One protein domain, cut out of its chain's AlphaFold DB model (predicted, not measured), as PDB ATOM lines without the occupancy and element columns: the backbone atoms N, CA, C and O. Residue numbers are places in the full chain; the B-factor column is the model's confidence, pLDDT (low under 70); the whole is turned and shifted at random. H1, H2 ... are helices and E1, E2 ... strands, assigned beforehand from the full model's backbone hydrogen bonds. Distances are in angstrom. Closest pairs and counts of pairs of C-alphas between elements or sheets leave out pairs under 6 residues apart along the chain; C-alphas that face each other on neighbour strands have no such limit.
ATOM      1  N   ASN A 105     -25.362 -12.255  12.000       97.94
ATOM      2  CA  ASN A 105     -23.966 -11.797  11.988       97.94
ATOM      3  C   ASN A 105     -23.062 -12.669  11.090       97.94
ATOM      4  O   ASN A 105     -22.117 -13.290  11.582       97.94
ATOM      5  N   PRO A 106     -23.314 -12.743   9.773       96.94
ATOM      6  CA  PRO A 106     -22.597 -13.659   8.878       96.94
ATOM      7  C   PRO A 106     -21.107 -13.327   8.716       96.94
ATOM      8  O   PRO A 106     -20.329 -14.157   8.250       96.94
ATOM      9  N   HIS A 107     -20.697 -12.123   9.111       96.44
ATOM     10  CA  HIS A 107     -19.308 -11.671   9.088       96.44
ATOM     11  C   HIS A 107     -18.596 -11.835  10.436       96.44
ATOM     12  O   HIS A 107     -17.483 -11.327  10.596       96.44
ATOM     13  N   TYR A 108     -19.205 -12.525  11.411       97.00
ATOM     14  CA  TYR A 108     -18.545 -12.802  12.682       97.00
ATOM     15  C   TYR A 108     -17.202 -13.489  12.448       97.00
ATOM     16  O   TYR A 108     -17.104 -14.567  11.860       97.00
ATOM     17  N   GLN A 109     -16.156 -12.882  12.990       93.94
ATOM     18  CA  GLN A 109     -14.841 -13.485  13.045       93.94
ATOM     19  C   GLN A 109     -14.205 -13.113  14.374       93.94
ATOM     20  O   GLN A 109     -14.027 -11.936  14.689       93.94
ATOM     21  N   GLN A 110     -13.848 -14.125  15.164       92.88
ATOM     22  CA  GLN A 110     -13.189 -13.911  16.446       92.88
ATOM     23  C   GLN A 110     -11.919 -13.062  16.257       92.88
ATOM     24  O   GLN A 110     -11.091 -13.343  15.393       92.88
ATOM     25  N   GLY A 111     -11.776 -12.004  17.060       90.31
ATOM     26  CA  GLY A 111     -10.648 -11.067  16.991       90.31
ATOM     27  C   GLY A 111     -10.813  -9.929  15.976       90.31
ATOM     28  O   GLY A 111     -10.125  -8.917  16.098       90.31
ATOM     29  N   VAL A 112     -11.756 -10.022  15.033       93.62
ATOM     30  CA  VAL A 112     -12.116  -8.894  14.163       93.62
ATOM     31  C   VAL A 112     -13.126  -8.030  14.900       93.62
ATOM     32  O   VAL A 112     -14.329  -8.276  14.853       93.62
ATOM     33  N   HIS A 113     -12.622  -7.002  15.586       92.88
ATOM     34  CA  HIS A 113     -13.416  -6.170  16.493       92.88
ATOM     35  C   HIS A 113     -14.738  -5.690  15.872       92.88
ATOM     36  O   HIS A 113     -15.782  -5.785  16.510       92.88
ATOM     37  N   ALA A 114     -14.702  -5.266  14.607       95.25
ATOM     38  CA  ALA A 114     -15.863  -4.774  13.876       95.25
ATOM     39  C   ALA A 114     -17.060  -5.742  13.863       95.25
ATOM     40  O   ALA A 114     -18.191  -5.280  13.886       95.25
ATOM     41  N   TYR A 115     -16.837  -7.058  13.872       95.81
ATOM     42  CA  TYR A 115     -17.911  -8.062  13.839       95.81
ATOM     43  C   TYR A 115     -17.942  -8.972  15.068       95.81
ATOM     44  O   TYR A 115     -18.917  -9.688  15.280       95.81
ATOM     45  N   SER A 116     -16.905  -8.943  15.909       94.38
ATOM     46  CA  SER A 116     -16.883  -9.663  17.184       94.38
ATOM     47  C   SER A 116     -17.314  -8.805  18.378       94.38
ATOM     48  O   SER A 116     -17.485  -9.346  19.464       94.38
ATOM     49  N   HIS A 117     -17.487  -7.487  18.198       94.94
ATOM     50  CA  HIS A 117     -17.942  -6.537  19.230       94.94
ATOM     51  C   HIS A 117     -19.134  -5.677  18.771       94.94
ATOM     52  O   HIS A 117     -19.423  -4.646  19.363       94.94
ATOM     53  N   ASN A 118     -19.877  -6.126  17.760       96.94
ATOM     54  CA  ASN A 118     -21.072  -5.463  17.236       96.94
ATOM     55  C   ASN A 118     -22.389  -5.966  17.861       96.94
ATOM     56  O   ASN A 118     -23.422  -5.954  17.199       96.94
ATOM     57  N   CYS A 119     -22.393  -6.422  19.117       97.38
ATOM     58  CA  CYS A 119     -23.579  -7.005  19.768       97.38
ATOM     59  C   CYS A 119     -24.844  -6.138  19.633       97.38
ATOM     60  O   CYS A 119     -25.936  -6.636  19.363       97.38
ATOM     61  N   SER A 120     -24.672  -4.817  19.729       96.75
ATOM     62  CA  SER A 120     -25.738  -3.840  19.524       96.75
ATOM     63  C   SER A 120     -26.330  -3.876  18.116       96.75
ATOM     64  O   SER A 120     -27.521  -3.657  17.967       96.75
ATOM     65  N   HIS A 121     -25.542  -4.175  17.086       98.06
ATOM     66  CA  HIS A 121     -25.988  -4.294  15.698       98.06
ATOM     67  C   HIS A 121     -26.690  -5.630  15.460       98.06
ATOM     68  O   HIS A 121     -27.739  -5.684  14.821       98.06
ATOM     69  N   VAL A 122     -26.145  -6.703  16.035       98.38
ATOM     70  CA  VAL A 122     -26.697  -8.055  15.915       98.38
ATOM     71  C   VAL A 122     -28.083  -8.157  16.535       98.38
ATOM     72  O   VAL A 122     -28.985  -8.716  15.914       98.38
ATOM     73  N   ALA A 123     -28.288  -7.569  17.714       98.12
ATOM     74  CA  ALA A 123     -29.597  -7.552  18.360       98.12
ATOM     75  C   ALA A 123     -30.661  -6.833  17.499       98.12
ATOM     76  O   ALA A 123     -31.803  -7.291  17.415       98.12
ATOM     77  N   GLN A 124     -30.274  -5.761  16.794       98.06
ATOM     78  CA  GLN A 124     -31.155  -5.042  15.861       98.06
ATOM     79  C   GLN A 124     -31.452  -5.879  14.617       98.06
ATOM     80  O   GLN A 124     -32.615  -6.036  14.243       98.06
ATOM     81  N   ALA A 125     -30.412  -6.439  13.989       98.31
ATOM     82  CA  ALA A 125     -30.552  -7.282  12.809       98.31
ATOM     83  C   ALA A 125     -31.453  -8.488  13.100       98.31
ATOM     84  O   ALA A 125     -32.372  -8.758  12.331       98.31
ATOM     85  N   TYR A 126     -31.272  -9.149  14.246       98.44
ATOM     86  CA  TYR A 126     -32.129 -10.250  14.669       98.44
ATOM     87  C   TYR A 126     -33.611  -9.844  14.710       98.44
ATOM     88  O   TYR A 126     -34.437 -10.505  14.080       98.44
ATOM     89  N   GLU A 127     -33.972  -8.752  15.399       98.19
ATOM     90  CA  GLU A 127     -35.380  -8.337  15.506       98.19
ATOM     91  C   GLU A 127     -35.966  -7.983  14.130       98.19
ATOM     92  O   GLU A 127     -37.096  -8.359  13.812       98.19
ATOM     93  N   LEU A 128     -35.195  -7.322  13.266       97.94
ATOM     94  CA  LEU A 128     -35.626  -7.003  11.903       97.94
ATOM     95  C   LEU A 128     -35.839  -8.275  11.066       97.94
ATOM     96  O   LEU A 128     -36.865  -8.400  10.391       97.94
ATOM     97  N   ARG A 129     -34.954  -9.271  11.181       97.69
ATOM     98  CA  ARG A 129     -35.131 -10.595  10.557       97.69
ATOM     99  C   ARG A 129     -36.366 -11.309  11.086       97.69
ATOM    100  O   ARG A 129     -37.137 -11.881  10.313       97.69
ATOM    101  N   ARG A 130     -36.638 -11.212  12.389       97.00
ATOM    102  CA  ARG A 130     -37.879 -11.718  12.995       97.00
ATOM    103  C   ARG A 130     -39.130 -10.971  12.521       97.00
ATOM    104  O   ARG A 130     -40.230 -11.512  12.643       97.00
ATOM    105  N   ARG A 131     -38.994  -9.774  11.946       96.31
ATOM    106  CA  ARG A 131     -40.061  -9.034  11.243       96.31
ATOM    107  C   ARG A 131     -40.117  -9.311   9.737       96.31
ATOM    108  O   ARG A 131     -40.945  -8.723   9.050       96.31
ATOM    109  N   GLY A 132     -39.284 -10.223   9.235       95.81
ATOM    110  CA  GLY A 132     -39.268 -10.641   7.833       95.81
ATOM    111  C   GLY A 132     -38.389  -9.786   6.921       95.81
ATOM    112  O   GLY A 132     -38.484  -9.928   5.706       95.81
ATOM    113  N   LEU A 133     -37.549  -8.910   7.478       95.81
ATOM    114  CA  LEU A 133     -36.583  -8.127   6.708       95.81
ATOM    115  C   LEU A 133     -35.302  -8.940   6.520       95.81
ATOM    116  O   LEU A 133     -34.765  -9.478   7.486       95.81
ATOM    117  N   ASP A 134     -34.797  -9.017   5.294       95.50
ATOM    118  CA  ASP A 134     -33.517  -9.668   5.024       95.50
ATOM    119  C   ASP A 134     -32.389  -8.651   5.201       95.50
ATOM    120  O   ASP A 134     -32.061  -7.898   4.289       95.50
ATOM    121  N   VAL A 135     -31.892  -8.553   6.432       97.19
ATOM    122  CA  VAL A 135     -30.808  -7.645   6.823       97.19
ATOM    123  C   VAL A 135     -29.785  -8.386   7.664       97.19
ATOM    124  O   VAL A 135     -30.100  -9.404   8.289       97.19
ATOM    125  N   GLU A 136     -28.583  -7.836   7.712       98.00
ATOM    126  CA  GLU A 136     -27.452  -8.363   8.465       98.00
ATOM    127  C   GLU A 136     -26.910  -7.276   9.398       98.00
ATOM    128  O   GLU A 136     -27.117  -6.078   9.178       98.00
ATOM    129  N   ALA A 137     -26.223  -7.674  10.463       98.06
ATOM    130  CA  ALA A 137     -25.534  -6.738  11.337       98.06
ATOM    131  C   ALA A 137     -24.371  -6.072  10.594       98.06
ATOM    132  O   ALA A 137     -23.503  -6.745  10.036       98.06
ATOM    133  N   GLY A 138     -24.322  -4.741  10.631       97.06
ATOM    134  CA  GLY A 138     -23.176  -3.991  10.131       97.06
ATOM    135  C   GLY A 138     -21.960  -4.096  11.063       97.06
ATOM    136  O   GLY A 138     -22.092  -4.515  12.223       97.06
ATOM    137  N   PRO A 139     -20.772  -3.667  10.606       96.38
ATOM    138  CA  PRO A 139     -19.595  -3.555  11.458       96.38
ATOM    139  C   PRO A 139     -19.786  -2.471  12.528       96.38
ATOM    140  O   PRO A 139     -20.334  -1.409  12.241       96.38
ATOM    141  N   ASP A 140     -19.290  -2.698  13.743       94.88
ATOM    142  CA  ASP A 140     -19.220  -1.680  14.795       94.88
ATOM    143  C   ASP A 140     -17.828  -1.028  14.845       94.88
ATOM    144  O   ASP A 140     -16.819  -1.661  15.171       94.88
ATOM    145  N   SER A 141     -17.779   0.268  14.535       90.50
ATOM    146  CA  SER A 141     -16.579   1.106  14.608       90.50
ATOM    147  C   SER A 141     -16.553   2.034  15.829       90.50
ATOM    148  O   SER A 141     -15.654   2.868  15.928       90.50
ATOM    149  N   THR A 142     -17.526   1.947  16.743       89.44
ATOM    150  CA  THR A 142     -17.664   2.856  17.897       89.44
ATOM    151  C   THR A 142     -17.017   2.326  19.172       89.44
ATOM    152  O   THR A 142     -17.078   2.997  20.199       89.44
ATOM    153  N   ASN A 143     -16.389   1.145  19.120       85.31
ATOM    154  CA  ASN A 143     -15.854   0.450  20.297       85.31
ATOM    155  C   ASN A 143     -16.947   0.112  21.335       85.31
ATOM    156  O   ASN A 143     -16.710   0.158  22.544       85.31
ATOM    157  N   GLY A 144     -18.150  -0.211  20.846       86.12
ATOM    158  CA  GLY A 144     -19.349  -0.447  21.641       86.12
ATOM    159  C   GLY A 144     -20.262   0.777  21.705       86.12
ATOM    160  O   GLY A 144     -19.815   1.920  21.822       86.12
ATOM    161  N   ARG A 145     -21.573   0.534  21.638       93.19
ATOM    162  CA  ARG A 145     -22.614   1.568  21.737       93.19
ATOM    163  C   ARG A 145     -23.183   1.662  23.142       93.19
ATOM    164  O   ARG A 145     -23.235   0.673  23.876       93.19
ATOM    165  N   ARG A 146     -23.680   2.844  23.518       93.62
ATOM    166  CA  ARG A 146     -24.413   2.999  24.782       93.62
ATOM    167  C   ARG A 146     -25.753   2.279  24.682       93.62
ATOM    168  O   ARG A 146     -26.437   2.391  23.673       93.62
ATOM    169  N   VAL A 147     -26.186   1.641  25.770       93.81
ATOM    170  CA  VAL A 147     -27.496   0.960  25.845       93.81
ATOM    171  C   VAL A 147     -28.671   1.870  25.447       93.81
ATOM    172  O   VAL A 147     -29.628   1.413  24.830       93.81
ATOM    173  N   ALA A 148     -28.571   3.172  25.737       95.44
ATOM    174  CA  ALA A 148     -29.569   4.163  25.345       95.44
ATOM    175  C   ALA A 148     -29.754   4.239  23.820       95.44
ATOM    176  O   ALA A 148     -30.889   4.261  23.360       95.44
ATOM    177  N   GLU A 149     -28.672   4.171  23.037       95.62
ATOM    178  CA  GLU A 149     -28.727   4.270  21.568       95.62
ATOM    179  C   GLU A 149     -29.519   3.116  20.940       95.62
ATOM    180  O   GLU A 149     -30.210   3.302  19.939       95.62
ATOM    181  N   LEU A 150     -29.455   1.921  21.541       95.31
ATOM    182  CA  LEU A 150     -30.222   0.759  21.087       95.31
ATOM    183  C   LEU A 150     -31.721   1.001  21.280       95.31
ATOM    184  O   LEU A 150     -32.505   0.691  20.390       95.31
ATOM    185  N   GLY A 151     -32.120   1.553  22.431       96.31
ATOM    186  CA  GLY A 151     -33.521   1.863  22.726       96.31
ATOM    187  C   GLY A 151     -34.045   3.041  21.903       96.31
ATOM    188  O   GLY A 151     -35.147   2.969  21.356       96.31
ATOM    189  N   GLU A 152     -33.235   4.092  21.759       96.88
ATOM    190  CA  GLU A 152     -33.551   5.302  20.991       96.88
ATOM    191  C   GLU A 152     -33.864   4.978  19.527       96.88
ATOM    192  O   GLU A 152     -34.792   5.559  18.961       96.88
ATOM    193  N   ALA A 153     -33.173   3.996  18.935       96.25
ATOM    194  CA  ALA A 153     -33.468   3.520  17.584       96.25
ATOM    195  C   ALA A 153     -34.921   3.039  17.423       96.25
ATOM    196  O   ALA A 153     -35.480   3.148  16.336       96.25
ATOM    197  N   TRP A 154     -35.551   2.566  18.502       97.06
ATOM    198  CA  TRP A 154     -36.948   2.133  18.542       97.06
ATOM    199  C   TRP A 154     -37.889   3.151  19.196       97.06
ATOM    200  O   TRP A 154     -39.058   2.843  19.426       97.06
ATOM    201  N   GLY A 155     -37.404   4.354  19.513       96.06
ATOM    202  CA  GLY A 155     -38.182   5.373  20.218       96.06
ATOM    203  C   GLY A 155     -38.523   4.989  21.661       96.06
ATOM    204  O   GLY A 155     -39.573   5.383  22.164       96.06
ATOM    205  N   GLY A 156     -37.675   4.196  22.321       95.31
ATOM    206  CA  GLY A 156     -37.880   3.757  23.699       95.31
ATOM    207  C   GLY A 156     -36.616   3.811  24.552       95.31
ATOM    208  O   GLY A 156     -35.547   4.221  24.110       95.31
ATOM    209  N   SER A 157     -36.742   3.377  25.802       97.12
ATOM    210  CA  SER A 157     -35.638   3.280  26.754       97.12
ATOM    211  C   SER A 157     -35.627   1.909  27.419       97.12
ATOM    212  O   SER A 157     -36.652   1.232  27.515       97.12
ATOM    213  N   PHE A 158     -34.444   1.487  27.858       98.19
ATOM    214  CA  PHE A 158     -34.288   0.251  28.611       98.19
ATOM    215  C   PHE A 158     -34.792   0.428  30.047       98.19
ATOM    216  O   PHE A 158     -34.485   1.420  30.711       98.19
ATOM    217  N   SER A 159     -35.528  -0.565  30.538       98.19
ATOM    218  CA  SER A 159     -35.895  -0.717  31.943       98.19
ATOM    219  C   SER A 159     -34.803  -1.500  32.664       98.19
ATOM    220  O   SER A 159     -34.553  -2.660  32.336       98.19
ATOM    221  N   PHE A 160     -34.131  -0.864  33.623       98.12
ATOM    222  CA  PHE A 160     -33.129  -1.523  34.460       98.12
ATOM    223  C   PHE A 160     -33.800  -2.454  35.468       98.12
ATOM    224  O   PHE A 160     -34.789  -2.074  36.096       98.12
ATOM    225  N   CYS A 161     -33.256  -3.659  35.606       98.06
ATOM    226  CA  CYS A 161     -33.701  -4.626  36.604       98.06
ATOM    227  C   CYS A 161     -33.073  -4.332  37.973       98.06
ATOM    228  O   CYS A 161     -32.073  -3.611  38.074       98.06
ATOM    229  N   ASP A 162     -33.619  -4.944  39.019       95.12
ATOM    230  CA  ASP A 162     -33.022  -4.966  40.345       95.12
ATOM    231  C   ASP A 162     -31.711  -5.766  40.328       95.12
ATOM    232  O   ASP A 162     -31.674  -6.996  40.379       95.12
ATOM    233  N   SER A 163     -30.593  -5.041  40.285       90.69
ATOM    234  CA  SER A 163     -29.251  -5.625  40.313       90.69
ATOM    235  C   SER A 163     -28.892  -6.297  41.643       90.69
ATOM    236  O   SER A 163     -27.853  -6.951  41.718       90.69
ATOM    237  N   SER A 164     -29.693  -6.112  42.700       92.62
ATOM    238  CA  SER A 164     -29.490  -6.786  43.988       92.62
ATOM    239  C   SER A 164     -30.095  -8.193  44.031       92.62
ATOM    240  O   SER A 164     -29.734  -8.985  44.906       92.62
ATOM    241  N   ALA A 165     -30.964  -8.534  43.073       92.38
ATOM    242  CA  ALA A 165     -31.526  -9.870  42.942       92.38
ATOM    243  C   ALA A 165     -30.431 -10.914  42.658       92.38
ATOM    244  O   ALA A 165     -29.469 -10.667  41.928       92.38
ATOM    245  N   SER A 166     -30.596 -12.122  43.203       93.12
ATOM    246  CA  SER A 166     -29.610 -13.206  43.070       93.12
ATOM    247  C   SER A 166     -29.418 -13.698  41.632       93.12
ATOM    248  O   SER A 166     -28.366 -14.246  41.307       93.12
ATOM    249  N   ASP A 167     -30.412 -13.491  40.767       95.94
ATOM    250  CA  ASP A 167     -30.380 -13.804  39.339       95.94
ATOM    251  C   ASP A 167     -30.136 -12.570  38.456       95.94
ATOM    252  O   ASP A 167     -30.310 -12.652  37.240       95.94
ATOM    253  N   VAL A 168     -29.753 -11.441  39.069       97.12
ATOM    254  CA  VAL A 168     -29.440 -10.167  38.407       97.12
ATOM    255  C   VAL A 168     -30.538  -9.778  37.413       97.12
ATOM    256  O   VAL A 168     -30.248  -9.421  36.279       97.12
ATOM    257  N   GLY A 169     -31.810  -9.922  37.801       96.75
ATOM    258  CA  GLY A 169     -32.954  -9.467  37.010       96.75
ATOM    259  C   GLY A 169     -33.504 -10.460  35.984       96.75
ATOM    260  O   GLY A 169     -34.465 -10.121  35.290       96.75
ATOM    261  N   ARG A 170     -32.966 -11.685  35.873       98.12
ATOM    262  CA  ARG A 170     -33.468 -12.692  34.910       98.12
ATOM    263  C   ARG A 170     -34.972 -12.932  35.056       98.12
ATOM    264  O   ARG A 170     -35.696 -12.863  34.065       98.12
ATOM    265  N   SER A 171     -35.447 -13.177  36.273       97.56
ATOM    266  CA  SER A 171     -36.867 -13.409  36.572       97.56
ATOM    267  C   SER A 171     -37.760 -12.207  36.248       97.56
ATOM    268  O   SER A 171     -38.934 -12.373  35.908       97.56
ATOM    269  N   GLU A 172     -37.225 -10.987  36.308       98.44
ATOM    270  CA  GLU A 172     -37.951  -9.786  35.897       98.44
ATOM    271  C   GLU A 172     -38.118  -9.713  34.386       98.44
ATOM    272  O   GLU A 172     -39.214  -9.412  33.913       98.44
ATOM    273  N   VAL A 173     -37.065 -10.049  33.635       98.50
ATOM    274  CA  VAL A 173     -37.161 -10.170  32.181       98.50
ATOM    275  C   VAL A 173     -38.144 -11.287  31.819       98.50
ATOM    276  O   VAL A 173     -39.055 -11.070  31.029       98.50
ATOM    277  N   GLU A 174     -38.056 -12.459  32.446       98.06
ATOM    278  CA  GLU A 174     -39.001 -13.559  32.193       98.06
ATOM    279  C   GLU A 174     -40.459 -13.147  32.438       98.06
ATOM    280  O   GLU A 174     -41.342 -13.487  31.651       98.06
ATOM    281  N   ARG A 175     -40.713 -12.351  33.481       97.75
ATOM    282  CA  ARG A 175     -42.040 -11.792  33.761       97.75
ATOM    283  C   ARG A 175     -42.472 -10.766  32.709       97.75
ATOM    284  O   ARG A 175     -43.615 -10.811  32.263       97.75
ATOM    285  N   ALA A 176     -41.580  -9.868  32.292       97.25
ATOM    286  CA  ALA A 176     -41.876  -8.829  31.300       97.25
ATOM    287  C   ALA A 176     -42.182  -9.387  29.897       97.25
ATOM    288  O   ALA A 176     -42.925  -8.763  29.135       97.25
ATOM    289  N   PHE A 177     -41.637 -10.563  29.574       97.38
ATOM    290  CA  PHE A 177     -41.821 -11.264  28.301       97.38
ATOM    291  C   PHE A 177     -42.667 -12.541  28.445       97.38
ATOM    292  O   PHE A 177     -42.598 -13.420  27.594       97.38
ATOM    293  N   GLY A 178     -43.462 -12.684  29.511       91.81
ATOM    294  CA  GLY A 178     -44.241 -13.904  29.774       91.81
ATOM    295  C   GLY A 178     -45.362 -14.184  28.763       91.81
ATOM    296  O   GLY A 178     -45.807 -15.327  28.628       91.81
ATOM    297  N   GLU A 179     -45.795 -13.171  28.013       90.19
ATOM    298  CA  GLU A 179     -46.839 -13.302  26.998       90.19
ATOM    299  C   GLU A 179     -46.305 -14.013  25.735       90.19
ATOM    300  O   GLU A 179     -45.220 -13.688  25.244       90.19
ATOM    301  N   PRO A 180     -47.044 -14.984  25.164       86.94
ATOM    302  CA  PRO A 180     -46.646 -15.633  23.919       86.94
ATOM    303  C   PRO A 180     -46.400 -14.635  22.782       86.94
ATOM    304  O   PRO A 180     -47.271 -13.833  22.457       86.94
ATOM    305  N   GLY A 181     -45.232 -14.727  22.143       87.25
ATOM    306  CA  GLY A 181     -44.849 -13.847  21.039       87.25
ATOM    307  C   GLY A 181     -44.185 -12.526  21.444       87.25
ATOM    308  O   GLY A 181     -43.750 -11.805  20.547       87.25
ATOM    309  N   SER A 182     -44.049 -12.208  22.742       96.50
ATOM    310  CA  SER A 182     -43.249 -11.053  23.179       96.50
ATOM    311  C   SER A 182     -41.800 -11.174  22.704       96.50
ATOM    312  O   SER A 182     -41.222 -12.265  22.738       96.50
ATOM    313  N   ARG A 183     -41.195 -10.054  22.295       97.75
ATOM    314  CA  ARG A 183     -39.820  -9.996  21.771       97.75
ATOM    315  C   ARG A 183     -39.135  -8.705  22.167       97.75
ATOM    316  O   ARG A 183     -39.753  -7.640  22.194       97.75
ATOM    317  N   GLY A 184     -37.841  -8.776  22.436       98.44
ATOM    318  CA  GLY A 184     -37.089  -7.592  22.805       98.44
ATOM    319  C   GLY A 184     -35.593  -7.800  22.909       98.44
ATOM    320  O   GLY A 184     -35.051  -8.825  22.502       98.44
ATOM    321  N   MET A 185     -34.932  -6.806  23.486       98.69
ATOM    322  CA  MET A 185     -33.502  -6.848  23.765       98.69
ATOM    323  C   MET A 185     -33.252  -6.869  25.264       98.69
ATOM    324  O   MET A 185     -33.959  -6.218  26.036       98.69
ATOM    325  N   VAL A 186     -32.196  -7.572  25.649       98.81
ATOM    326  CA  VAL A 186     -31.598  -7.532  26.978       98.81
ATOM    327  C   VAL A 186     -30.205  -6.947  26.834       98.81
ATOM    328  O   VAL A 186     -29.454  -7.324  25.939       98.81
ATOM    329  N   ALA A 187     -29.860  -6.025  27.721       98.50
ATOM    330  CA  ALA A 187     -28.521  -5.486  27.853       98.50
ATOM    331  C   ALA A 187     -27.974  -5.831  29.235       98.50
ATOM    332  O   ALA A 187     -28.692  -5.770  30.232       98.50
ATOM    333  N   VAL A 188     -26.695  -6.172  29.300       98.38
ATOM    334  CA  VAL A 188     -25.996  -6.494  30.544       98.38
ATOM    335  C   VAL A 188     -24.676  -5.750  30.614       98.38
ATOM    336  O   VAL A 188     -24.009  -5.535  29.605       98.38
ATOM    337  N   ALA A 189     -24.284  -5.370  31.824       97.81
ATOM    338  CA  ALA A 189     -22.921  -4.960  32.125       97.81
ATOM    339  C   ALA A 189     -22.238  -6.090  32.897       97.81
ATOM    340  O   ALA A 189     -22.800  -6.602  33.867       97.81
ATOM    341  N   TRP A 190     -21.029  -6.472  32.493       97.69
ATOM    342  CA  TRP A 190     -20.324  -7.607  33.089       97.69
ATOM    343  C   TRP A 190     -19.642  -7.241  34.409       97.69
ATOM    344  O   TRP A 190     -19.234  -6.093  34.621       97.69
ATOM    345  N   LYS A 191     -19.459  -8.238  35.286       96.88
ATOM    346  CA  LYS A 191     -18.673  -8.094  36.527       96.88
ATOM    347  C   LYS A 191     -17.229  -7.656  36.255       96.88
ATOM    348  O   LYS A 191     -16.693  -6.840  36.999       96.88
ATOM    349  N   ASN A 192     -16.645  -8.123  35.150       94.88
ATOM    350  CA  ASN A 192     -15.244  -7.882  34.785       94.88
ATOM    351  C   ASN A 192     -15.052  -6.737  33.771       94.88
ATOM    352  O   ASN A 192     -13.978  -6.606  33.191       94.88
ATOM    353  N   GLY A 193     -16.071  -5.896  33.569       93.12
ATOM    354  CA  GLY A 193     -16.016  -4.766  32.639       93.12
ATOM    355  C   GLY A 193     -16.570  -5.075  31.245       93.12
ATOM    356  O   GLY A 193     -16.708  -6.227  30.845       93.12
ATOM    357  N   GLY A 194     -16.929  -4.015  30.519       93.62
ATOM    358  CA  GLY A 194     -17.686  -4.115  29.271       93.62
ATOM    359  C   GLY A 194     -19.175  -4.407  29.490       93.62
ATOM    360  O   GLY A 194     -19.685  -4.409  30.617       93.62
ATOM    361  N   GLY A 195     -19.872  -4.638  28.386       95.12
ATOM    362  CA  GLY A 195     -21.282  -4.998  28.371       95.12
ATOM    363  C   GLY A 195     -21.636  -5.760  27.106       95.12
ATOM    364  O   GLY A 195     -20.782  -5.980  26.248       95.12
ATOM    365  N   HIS A 196     -22.887  -6.183  27.020       97.94
ATOM    366  CA  HIS A 196     -23.388  -6.972  25.904       97.94
ATOM    367  C   HIS A 196     -24.877  -6.747  25.698       97.94
ATOM    368  O   HIS A 196     -25.592  -6.437  26.653       97.94
ATOM    369  N   ALA A 197     -25.330  -6.919  24.462       98.25
ATOM    370  CA  ALA A 197     -26.734  -6.883  24.093       98.25
ATOM    371  C   ALA A 197     -27.099  -8.179  23.366       98.25
ATOM    372  O   ALA A 197     -26.384  -8.614  22.469       98.25
ATOM    373  N   PHE A 198     -28.213  -8.781  23.760       98.62
ATOM    374  CA  PHE A 198     -28.730 -10.023  23.194       98.62
ATOM    375  C   PHE A 198     -30.260  -9.987  23.168       98.62
ATOM    376  O   PHE A 198     -30.882  -9.021  23.617       98.62
ATOM    377  N   THR A 199     -30.887 -11.018  22.614       98.62
ATOM    378  CA  THR A 199     -32.325 -11.024  22.347       98.62
ATOM    379  C   THR A 199     -33.081 -11.902  23.339       98.62
ATOM    380  O   THR A 199     -32.600 -12.944  23.787       98.62
ATOM    381  N   VAL A 200     -34.303 -11.483  23.658       98.56
ATOM    382  CA  VAL A 200     -35.304 -12.274  24.367       98.56
ATOM    383  C   VAL A 200     -36.549 -12.465  23.495       98.56
ATOM    384  O   VAL A 200     -37.025 -11.521  22.867       98.56
ATOM    385  N   GLU A 201     -37.085 -13.686  23.445       97.81
ATOM    386  CA  GLU A 201     -38.321 -14.017  22.718       97.81
ATOM    387  C   GLU A 201     -39.125 -15.083  23.472       97.81
ATOM    388  O   GLU A 201     -38.572 -16.071  23.958       97.81
ATOM    389  N   ASN A 202     -40.443 -14.906  23.563       96.69
ATOM    390  CA  ASN A 202     -41.341 -15.909  24.122       96.69
ATOM    391  C   ASN A 202     -41.855 -16.859  23.039       96.69
ATOM    392  O   ASN A 202     -42.589 -16.464  22.129       96.69
ATOM    393  N   VAL A 203     -41.536 -18.142  23.193       94.31
ATOM    394  CA  VAL A 203     -41.973 -19.208  22.296       94.31
ATOM    395  C   VAL A 203     -42.979 -20.103  23.002       94.31
ATOM    396  O   VAL A 203     -42.616 -20.963  23.805       94.31
ATOM    397  N   GLY A 204     -44.262 -19.923  22.683       83.81
ATOM    398  CA  GLY A 204     -45.329 -20.801  23.170       83.81
ATOM    399  C   GLY A 204     -45.470 -20.830  24.696       83.81
ATOM    400  O   GLY A 204     -45.828 -21.869  25.244       83.81
ATOM    401  N   GLY A 205     -45.173 -19.716  25.374       87.06
ATOM    402  CA  GLY A 205     -45.216 -19.584  26.832       87.06
ATOM    403  C   GLY A 205     -43.868 -19.784  27.529       87.06
ATOM    404  O   GLY A 205     -43.809 -19.697  28.752       87.06
ATOM    405  N   ARG A 206     -42.782 -20.042  26.786       92.31
ATOM    406  CA  ARG A 206     -41.423 -20.141  27.334       92.31
ATOM    407  C   ARG A 206     -40.560 -18.989  26.836       92.31
ATOM    408  O   ARG A 206     -40.307 -18.880  25.638       92.31
ATOM    409  N   VAL A 207     -40.049 -18.187  27.765       96.75
ATOM    410  CA  VAL A 207     -39.063 -17.141  27.472       96.75
ATOM    411  C   VAL A 207     -37.721 -17.784  27.124       96.75
ATOM    412  O   VAL A 207     -37.227 -18.656  27.841       96.75
ATOM    413  N   ARG A 208     -37.150 -17.381  25.990       96.44
ATOM    414  CA  ARG A 208     -35.824 -17.779  25.517       96.44
ATOM    415  C   ARG A 208     -34.921 -16.558  25.465       96.44
ATOM    416  O   ARG A 208     -35.339 -15.503  24.999       96.44
ATOM    417  N   PHE A 209     -33.675 -16.751  25.870       98.62
ATOM    418  CA  PHE A 209     -32.594 -15.790  25.697       98.62
ATOM    419  C   PHE A 209     -31.668 -16.328  24.615       98.62
ATOM    420  O   PHE A 209     -31.186 -17.453  24.739       98.62
ATOM    421  N   VAL A 210     -31.453 -15.569  23.549       98.62
ATOM    422  CA  VAL A 210     -30.673 -16.007  22.389       98.62
ATOM    423  C   VAL A 210     -29.714 -14.912  21.950       98.62
ATOM    424  O   VAL A 210     -29.994 -13.725  22.110       98.62
ATOM    425  N   ASP A 211     -28.579 -15.316  21.400       98.62
ATOM    426  CA  ASP A 211     -27.525 -14.403  20.982       98.62
ATOM    427  C   ASP A 211     -26.923 -14.878  19.658       98.62
ATOM    428  O   ASP A 211     -26.302 -15.940  19.574       98.62
ATOM    429  N   GLY A 212     -27.169 -14.090  18.612       97.88
ATOM    430  CA  GLY A 212     -26.677 -14.339  17.258       97.88
ATOM    431  C   GLY A 212     -25.293 -13.755  16.996       97.88
ATOM    432  O   GLY A 212     -24.844 -13.794  15.855       97.88
ATOM    433  N   GLN A 213     -24.640 -13.138  17.992       97.56
ATOM    434  CA  GLN A 213     -23.347 -12.502  17.772       97.56
ATOM    435  C   GLN A 213     -22.256 -13.531  17.460       97.56
ATOM    436  O   GLN A 213     -21.592 -13.347  16.438       97.56
ATOM    437  N   PRO A 214     -22.023 -14.568  18.288       97.06
ATOM    438  CA  PRO A 214     -20.979 -15.546  18.015       97.06
ATOM    439  C   PRO A 214     -21.372 -16.522  16.900       97.06
ATOM    440  O   PRO A 214     -22.543 -16.723  16.590       97.06
ATOM    441  N   THR A 215     -20.366 -17.184  16.329       94.12
ATOM    442  CA  THR A 215     -20.545 -18.350  15.453       94.12
ATOM    443  C   THR A 215     -19.861 -19.568  16.091       94.12
ATOM    444  O   THR A 215     -18.639 -19.539  16.252       94.12
ATOM    445  N   PRO A 216     -20.599 -20.637  16.458       95.88
ATOM    446  CA  PRO A 216     -22.053 -20.797  16.325       95.88
ATOM    447  C   PRO A 216     -22.852 -19.875  17.274       95.88
ATOM    448  O   PRO A 216     -22.323 -19.498  18.325       95.88
ATOM    449  N   PRO A 217     -24.117 -19.544  16.944       97.56
ATOM    450  CA  PRO A 217     -24.983 -18.762  17.825       97.56
ATOM    451  C   PRO A 217     -25.241 -19.435  19.175       97.56
ATOM    452  O   PRO A 217     -25.303 -20.663  19.286       97.56
ATOM    453  N   VAL A 218     -25.479 -18.628  20.210       98.12
ATOM    454  CA  VAL A 218     -25.859 -19.115  21.542       98.12
ATOM    455  C   VAL A 218     -27.382 -19.190  21.624       98.12
ATOM    456  O   VAL A 218     -28.084 -18.184  21.730       98.12
ATOM    457  N   THR A 219     -27.914 -20.411  21.594       96.38
ATOM    458  CA  THR A 219     -29.365 -20.675  21.596       96.38
ATOM    459  C   THR A 219     -30.011 -20.637  22.987       96.38
ATOM    460  O   THR A 219     -31.240 -20.749  23.088       96.38
ATOM    461  N   ASP A 220     -29.186 -20.524  24.035       97.38
ATOM    462  CA  ASP A 220     -29.572 -20.282  25.429       97.38
ATOM    463  C   ASP A 220     -28.530 -19.390  26.137       97.38
ATOM    464  O   ASP A 220     -27.529 -19.843  26.699       97.38
ATOM    465  N   ALA A 221     -28.781 -18.086  26.093       98.31
ATOM    466  CA  ALA A 221     -27.958 -17.049  26.704       98.31
ATOM    467  C   ALA A 221     -28.346 -16.750  28.168       98.31
ATOM    468  O   ALA A 221     -27.845 -15.797  28.759       98.31
ATOM    469  N   SER A 222     -29.221 -17.549  28.797       98.06
ATOM    470  CA  SER A 222     -29.687 -17.295  30.174       98.06
ATOM    471  C   SER A 222     -28.555 -17.269  31.209       98.06
ATOM    472  O   SER A 222     -28.638 -16.577  32.223       98.06
ATOM    473  N   HIS A 223     -27.453 -17.968  30.943       97.81
ATOM    474  CA  HIS A 223     -26.285 -17.975  31.817       97.81
ATOM    475  C   HIS A 223     -25.574 -16.610  31.898       97.81
ATOM    476  O   HIS A 223     -24.884 -16.354  32.889       97.81
ATOM    477  N   TYR A 224     -25.773 -15.704  30.931       98.44
ATOM    478  CA  TYR A 224     -25.192 -14.356  30.941       98.44
ATOM    479  C   TYR A 224     -25.574 -13.560  32.190       98.44
ATOM    480  O   TYR A 224     -24.740 -12.834  32.731       98.44
ATOM    481  N   PHE A 225     -26.781 -13.753  32.724       98.25
ATOM    482  CA  PHE A 225     -27.208 -13.095  33.960       98.25
ATOM    483  C   PHE A 225     -26.294 -13.421  35.152       98.25
ATOM    484  O   PHE A 225     -26.000 -12.549  35.962       98.25
ATOM    485  N   SER A 226     -25.736 -14.636  35.224       96.94
ATOM    486  CA  SER A 226     -24.792 -15.006  36.292       96.94
ATOM    487  C   SER A 226     -23.431 -14.291  36.187       96.94
ATOM    488  O   SER A 226     -22.730 -14.117  37.191       96.94
ATOM    489  N   LEU A 227     -23.069 -13.842  34.981       97.25
ATOM    490  CA  LEU A 227     -21.831 -13.116  34.670       97.25
ATOM    491  C   LEU A 227     -22.010 -11.591  34.772       97.25
ATOM    492  O   LEU A 227     -21.029 -10.842  34.863       97.25
ATOM    493  N   ALA A 228     -23.259 -11.129  34.762       97.94
ATOM    494  CA  ALA A 228     -23.626  -9.727  34.816       97.94
ATOM    495  C   ALA A 228     -23.562  -9.165  36.244       97.94
ATOM    496  O   ALA A 228     -23.746  -9.873  37.232       97.94
ATOM    497  N   LYS A 229     -23.297  -7.860  36.347       97.62
ATOM    498  CA  LYS A 229     -23.518  -7.061  37.565       97.62
ATOM    499  C   LYS A 229     -24.837  -6.288  37.519       97.62
ATOM    500  O   LYS A 229     -25.374  -5.943  38.559       97.62
ATOM    501  N   VAL A 230     -25.314  -5.971  36.316       97.81
ATOM    502  CA  VAL A 230     -26.539  -5.210  36.053       97.81
ATOM    503  C   VAL A 230     -27.133  -5.733  34.753       97.81
ATOM    504  O   VAL A 230     -26.382  -5.985  33.805       97.81
ATOM    505  N   SER A 231     -28.457  -5.836  34.698       98.44
ATOM    506  CA  SER A 231     -29.210  -6.079  33.471       98.44
ATOM    507  C   SER A 231     -30.276  -5.009  33.254       98.44
ATOM    508  O   SER A 231     -30.727  -4.335  34.183       98.44
ATOM    509  N   ALA A 232     -30.701  -4.880  32.008       98.69
ATOM    510  CA  ALA A 232     -31.841  -4.084  31.604       98.69
ATOM    511  C   ALA A 232     -32.501  -4.721  30.379       98.69
ATOM    512  O   ALA A 232     -31.855  -5.475  29.649       98.69
ATOM    513  N   PHE A 233     -33.762  -4.398  30.110       98.62
ATOM    514  CA  PHE A 233     -34.467  -4.895  28.929       98.62
ATOM    515  C   PHE A 233     -35.329  -3.820  28.269       98.62
ATOM    516  O   PHE A 233     -35.675  -2.813  28.884       98.62
ATOM    517  N   ILE A 234     -35.709  -4.052  27.016       98.44
ATOM    518  CA  ILE A 234     -36.702  -3.254  26.291       98.44
ATOM    519  C   ILE A 234     -37.587  -4.183  25.455       98.44
ATOM    520  O   ILE A 234     -37.075  -5.047  24.740       98.44
ATOM    521  N   ARG A 235     -38.915  -4.010  25.534       97.88
ATOM    522  CA  ARG A 235     -39.855  -4.654  24.601       97.88
ATOM    523  C   ARG A 235     -39.798  -3.951  23.255       97.88
ATOM    524  O   ARG A 235     -39.801  -2.723  23.199       97.88
ATOM    525  N   LEU A 236     -39.723  -4.736  22.190       97.31
ATOM    526  CA  LEU A 236     -39.722  -4.234  20.818       97.31
ATOM    527  C   LEU A 236     -40.987  -4.638  20.074       97.31
ATOM    528  O   LEU A 236     -41.380  -3.951  19.136       97.31
ATOM    529  N   ASP A 237     -41.642  -5.721  20.490       94.25
ATOM    530  CA  ASP A 237     -42.865  -6.232  19.870       94.25
ATOM    531  C   ASP A 237     -44.032  -5.229  19.870       94.25
ATOM    532  O   ASP A 237     -44.870  -5.280  18.971       94.25
ATOM    533  N   ASP A 238     -44.037  -4.272  20.800       92.31
ATOM    534  CA  ASP A 238     -45.006  -3.176  20.885       92.31
ATOM    535  C   ASP A 238     -44.587  -1.912  20.106       92.31
ATOM    536  O   ASP A 238     -45.315  -0.918  20.092       92.31
ATOM    537  N   LYS A 239     -43.415  -1.925  19.453       94.75
ATOM    538  CA  LYS A 239     -42.834  -0.761  18.766       94.75
ATOM    539  C   LYS A 239     -42.933  -0.881  17.248       94.75
ATOM    540  O   LYS A 239     -42.722  -1.968  16.690       94.75
ATOM    541  N   PRO A 240     -43.204   0.232  16.540       95.88
ATOM    542  CA  PRO A 240     -43.132   0.243  15.086       95.88
ATOM    543  C   PRO A 240     -41.700  -0.045  14.627       95.88
ATOM    544  O   PRO A 240     -40.732   0.292  15.308       95.88
ATOM    545  N   THR A 241     -41.561  -0.664  13.456       96.69
ATOM    546  CA  THR A 241     -40.244  -0.862  12.841       96.69
ATOM    547  C   THR A 241     -39.624   0.506  12.527       96.69
ATOM    548  O   THR A 241     -40.280   1.307  11.853       96.69
ATOM    549  N   PRO A 242     -38.392   0.793  12.979       96.12
ATOM    550  CA  PRO A 242     -37.752   2.074  12.725       96.12
ATOM    551  C   PRO A 242     -37.499   2.311  11.236       96.12
ATOM    552  O   PRO A 242     -37.440   1.383  10.428       96.12
ATOM    553  N   SER A 243     -37.316   3.578  10.868       95.25
ATOM    554  CA  SER A 243     -36.981   3.932   9.488       95.25
ATOM    555  C   SER A 243     -35.607   3.382   9.087       95.25
ATOM    556  O   SER A 243     -34.714   3.257   9.928       95.25
ATOM    557  N   LYS A 244     -35.387   3.148   7.785       91.81
ATOM    558  CA  LYS A 244     -34.067   2.741   7.264       91.81
ATOM    559  C   LYS A 244     -32.956   3.705   7.698       91.81
ATOM    560  O   LYS A 244     -31.892   3.252   8.090       91.81
ATOM    561  N   LYS A 245     -33.227   5.016   7.704       94.62
ATOM    562  CA  LYS A 245     -32.280   6.049   8.156       94.62
ATOM    563  C   LYS A 245     -31.903   5.893   9.633       94.62
ATOM    564  O   LYS A 245     -30.758   6.104  10.002       94.62
ATOM    565  N   THR A 246     -32.862   5.528  10.483       95.81
ATOM    566  CA  THR A 246     -32.612   5.283  11.913       95.81
ATOM    567  C   THR A 246     -31.751   4.037  12.127       95.81
ATOM    568  O   THR A 246     -30.952   3.999  13.057       95.81
ATOM    569  N   LEU A 247     -31.909   3.025  11.270       95.12
ATOM    570  CA  LEU A 247     -31.219   1.739  11.383       95.12
ATOM    571  C   LEU A 247     -29.877   1.686  10.651       95.12
ATOM    572  O   LEU A 247     -29.077   0.815  10.969       95.12
ATOM    573  N   GLU A 248     -29.613   2.610   9.726       94.44
ATOM    574  CA  GLU A 248     -28.372   2.707   8.945       94.44
ATOM    575  C   GLU A 248     -27.083   2.535   9.775       94.44
ATOM    576  O   GLU A 248     -26.185   1.839   9.310       94.44
ATOM    577  N   PRO A 249     -26.970   3.049  11.019       94.94
ATOM    578  CA  PRO A 249     -25.771   2.832  11.828       94.94
ATOM    579  C   PRO A 249     -25.573   1.390  12.326       94.94
ATOM    580  O   PRO A 249     -24.494   1.085  12.829       94.94
ATOM    581  N   PHE A 250     -26.603   0.540  12.266       96.19
ATOM    582  CA  PHE A 250     -26.627  -0.802  12.857       96.19
ATOM    583  C   PHE A 250     -26.627  -1.928  11.819       96.19
ATOM    584  O   PHE A 250     -26.122  -3.010  12.103       96.19
ATOM    585  N   ILE A 251     -27.219  -1.718  10.642       96.06
ATOM    586  CA  ILE A 251     -27.454  -2.791   9.663       96.06
ATOM    587  C   ILE A 251     -26.631  -2.601   8.392       96.06
ATOM    588  O   ILE A 251     -26.459  -1.480   7.916       96.06
ATOM    589  N   ALA A 252     -26.166  -3.710   7.826       89.81
ATOM    590  CA  ALA A 252     -25.689  -3.767   6.453       89.81
ATOM    591  C   ALA A 252     -26.878  -4.030   5.513       89.81
ATOM    592  O   ALA A 252     -27.841  -4.712   5.882       89.81
ATOM    593  N   SER A 253     -26.827  -3.428   4.323       61.62
ATOM    594  CA  SER A 253     -27.815  -3.584   3.248       61.62
ATOM    595  C   SER A 253     -27.355  -4.555   2.183       61.62
ATOM    596  O   SER A 253     -26.159  -4.445   1.829       61.62
TER     597      SER A 253
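This is residues 105 to 253 of the 253 residues of a protein of Streptomyces sp. MnatMP-M17 (UniProt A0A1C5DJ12). A strongly twisted, curved sheet of four strands is the core, with the long helix H2 packed along one face and the short helix H4 in the hollow of the other, reaching both edge strands, E3 and E4. H3 grazes the sheet, while the small helices H1 and H6 lie away from it, on the H2 side. The printed part has 149 residues, with six named helices and four named strands in the order H1 H2 H3 H4 E1 E2 E3 H5 E4 H6; the sheet's order is E3 E2 E1 E4, all antiparallel. The class is mixed, helices and strands, with 67 residues in named elements, under half of the printed part. The whole is compact and rounded, with a radius of gyration of the C-alphas of 14.2 A and spans of 39 by 33 by 27 A.

H1, residues 113 to 116, begins at C-alpha 113 (-13.416, -6.170, 16.493). H2, residues 119 to 130, is 16.5 A long and begins at C-alpha 119 (-23.579, -7.005, 19.768). H3 is residues 147 to 152, 8.9 A, and H4 residues 170 to 176, 9.9 A. E1, residues 183 to 190, is 22.7 A long; E2, residues 195 to 203, 25.8 A; E3, residues 206 to 210, 12.5 A. H5, residues 224 to 227, is followed directly by E4, residues 228 to 235, 19.8 A. H6, residues 244 to 247, ends at C-alpha 247 (-31.219, 1.739, 11.383).

E1, E2 and E3 form a meander, each strand the antiparallel neighbour of the one before; E1 and E2 are a hairpin, as are E2 and E3. N 186 and O 198 are 2.8 A apart between E1 and E2, and N 208 and O 201 2.8 A between E3 and E2. E4 is antiparallel to E1, with N 187 and O 232 at 2.8 A. Three layers are formed, helices on both faces of a sheet: H2 and H4 are on opposite faces. H2 runs along E2, at 4 degrees on the local plane and a height over the sheet of 9.0 A; their closest C-alphas, of Cys 119 and Ala 197, are 5.4 A apart. The closest C-alphas of H4 and E3, of Glu 174 and Val 207, are 5.9 A apart. H5 is over E1, at a height over the sheet of 8.1 A. H3 only grazes the sheet, with residues 147 to 151. H6 is apart from H2, but only just, at 8.1 A. Every O i to N i+4 pair is within hydrogen-bond range in H3 and H4, and 7 of 8 in H2; H1, H5 and H6 are too short for such a pair.

The C-alphas farthest apart, of Ser 166 and Ser 253, are 41.0 A apart. The printed part has no cut. The long links are H2 to H3, H3 to H4 and E3 to H5. Residues 136 to 137 pair with residues 251 to 252, antiparallel. The mean pLDDT of the printed part is 95.7, and residue 253 is under 70.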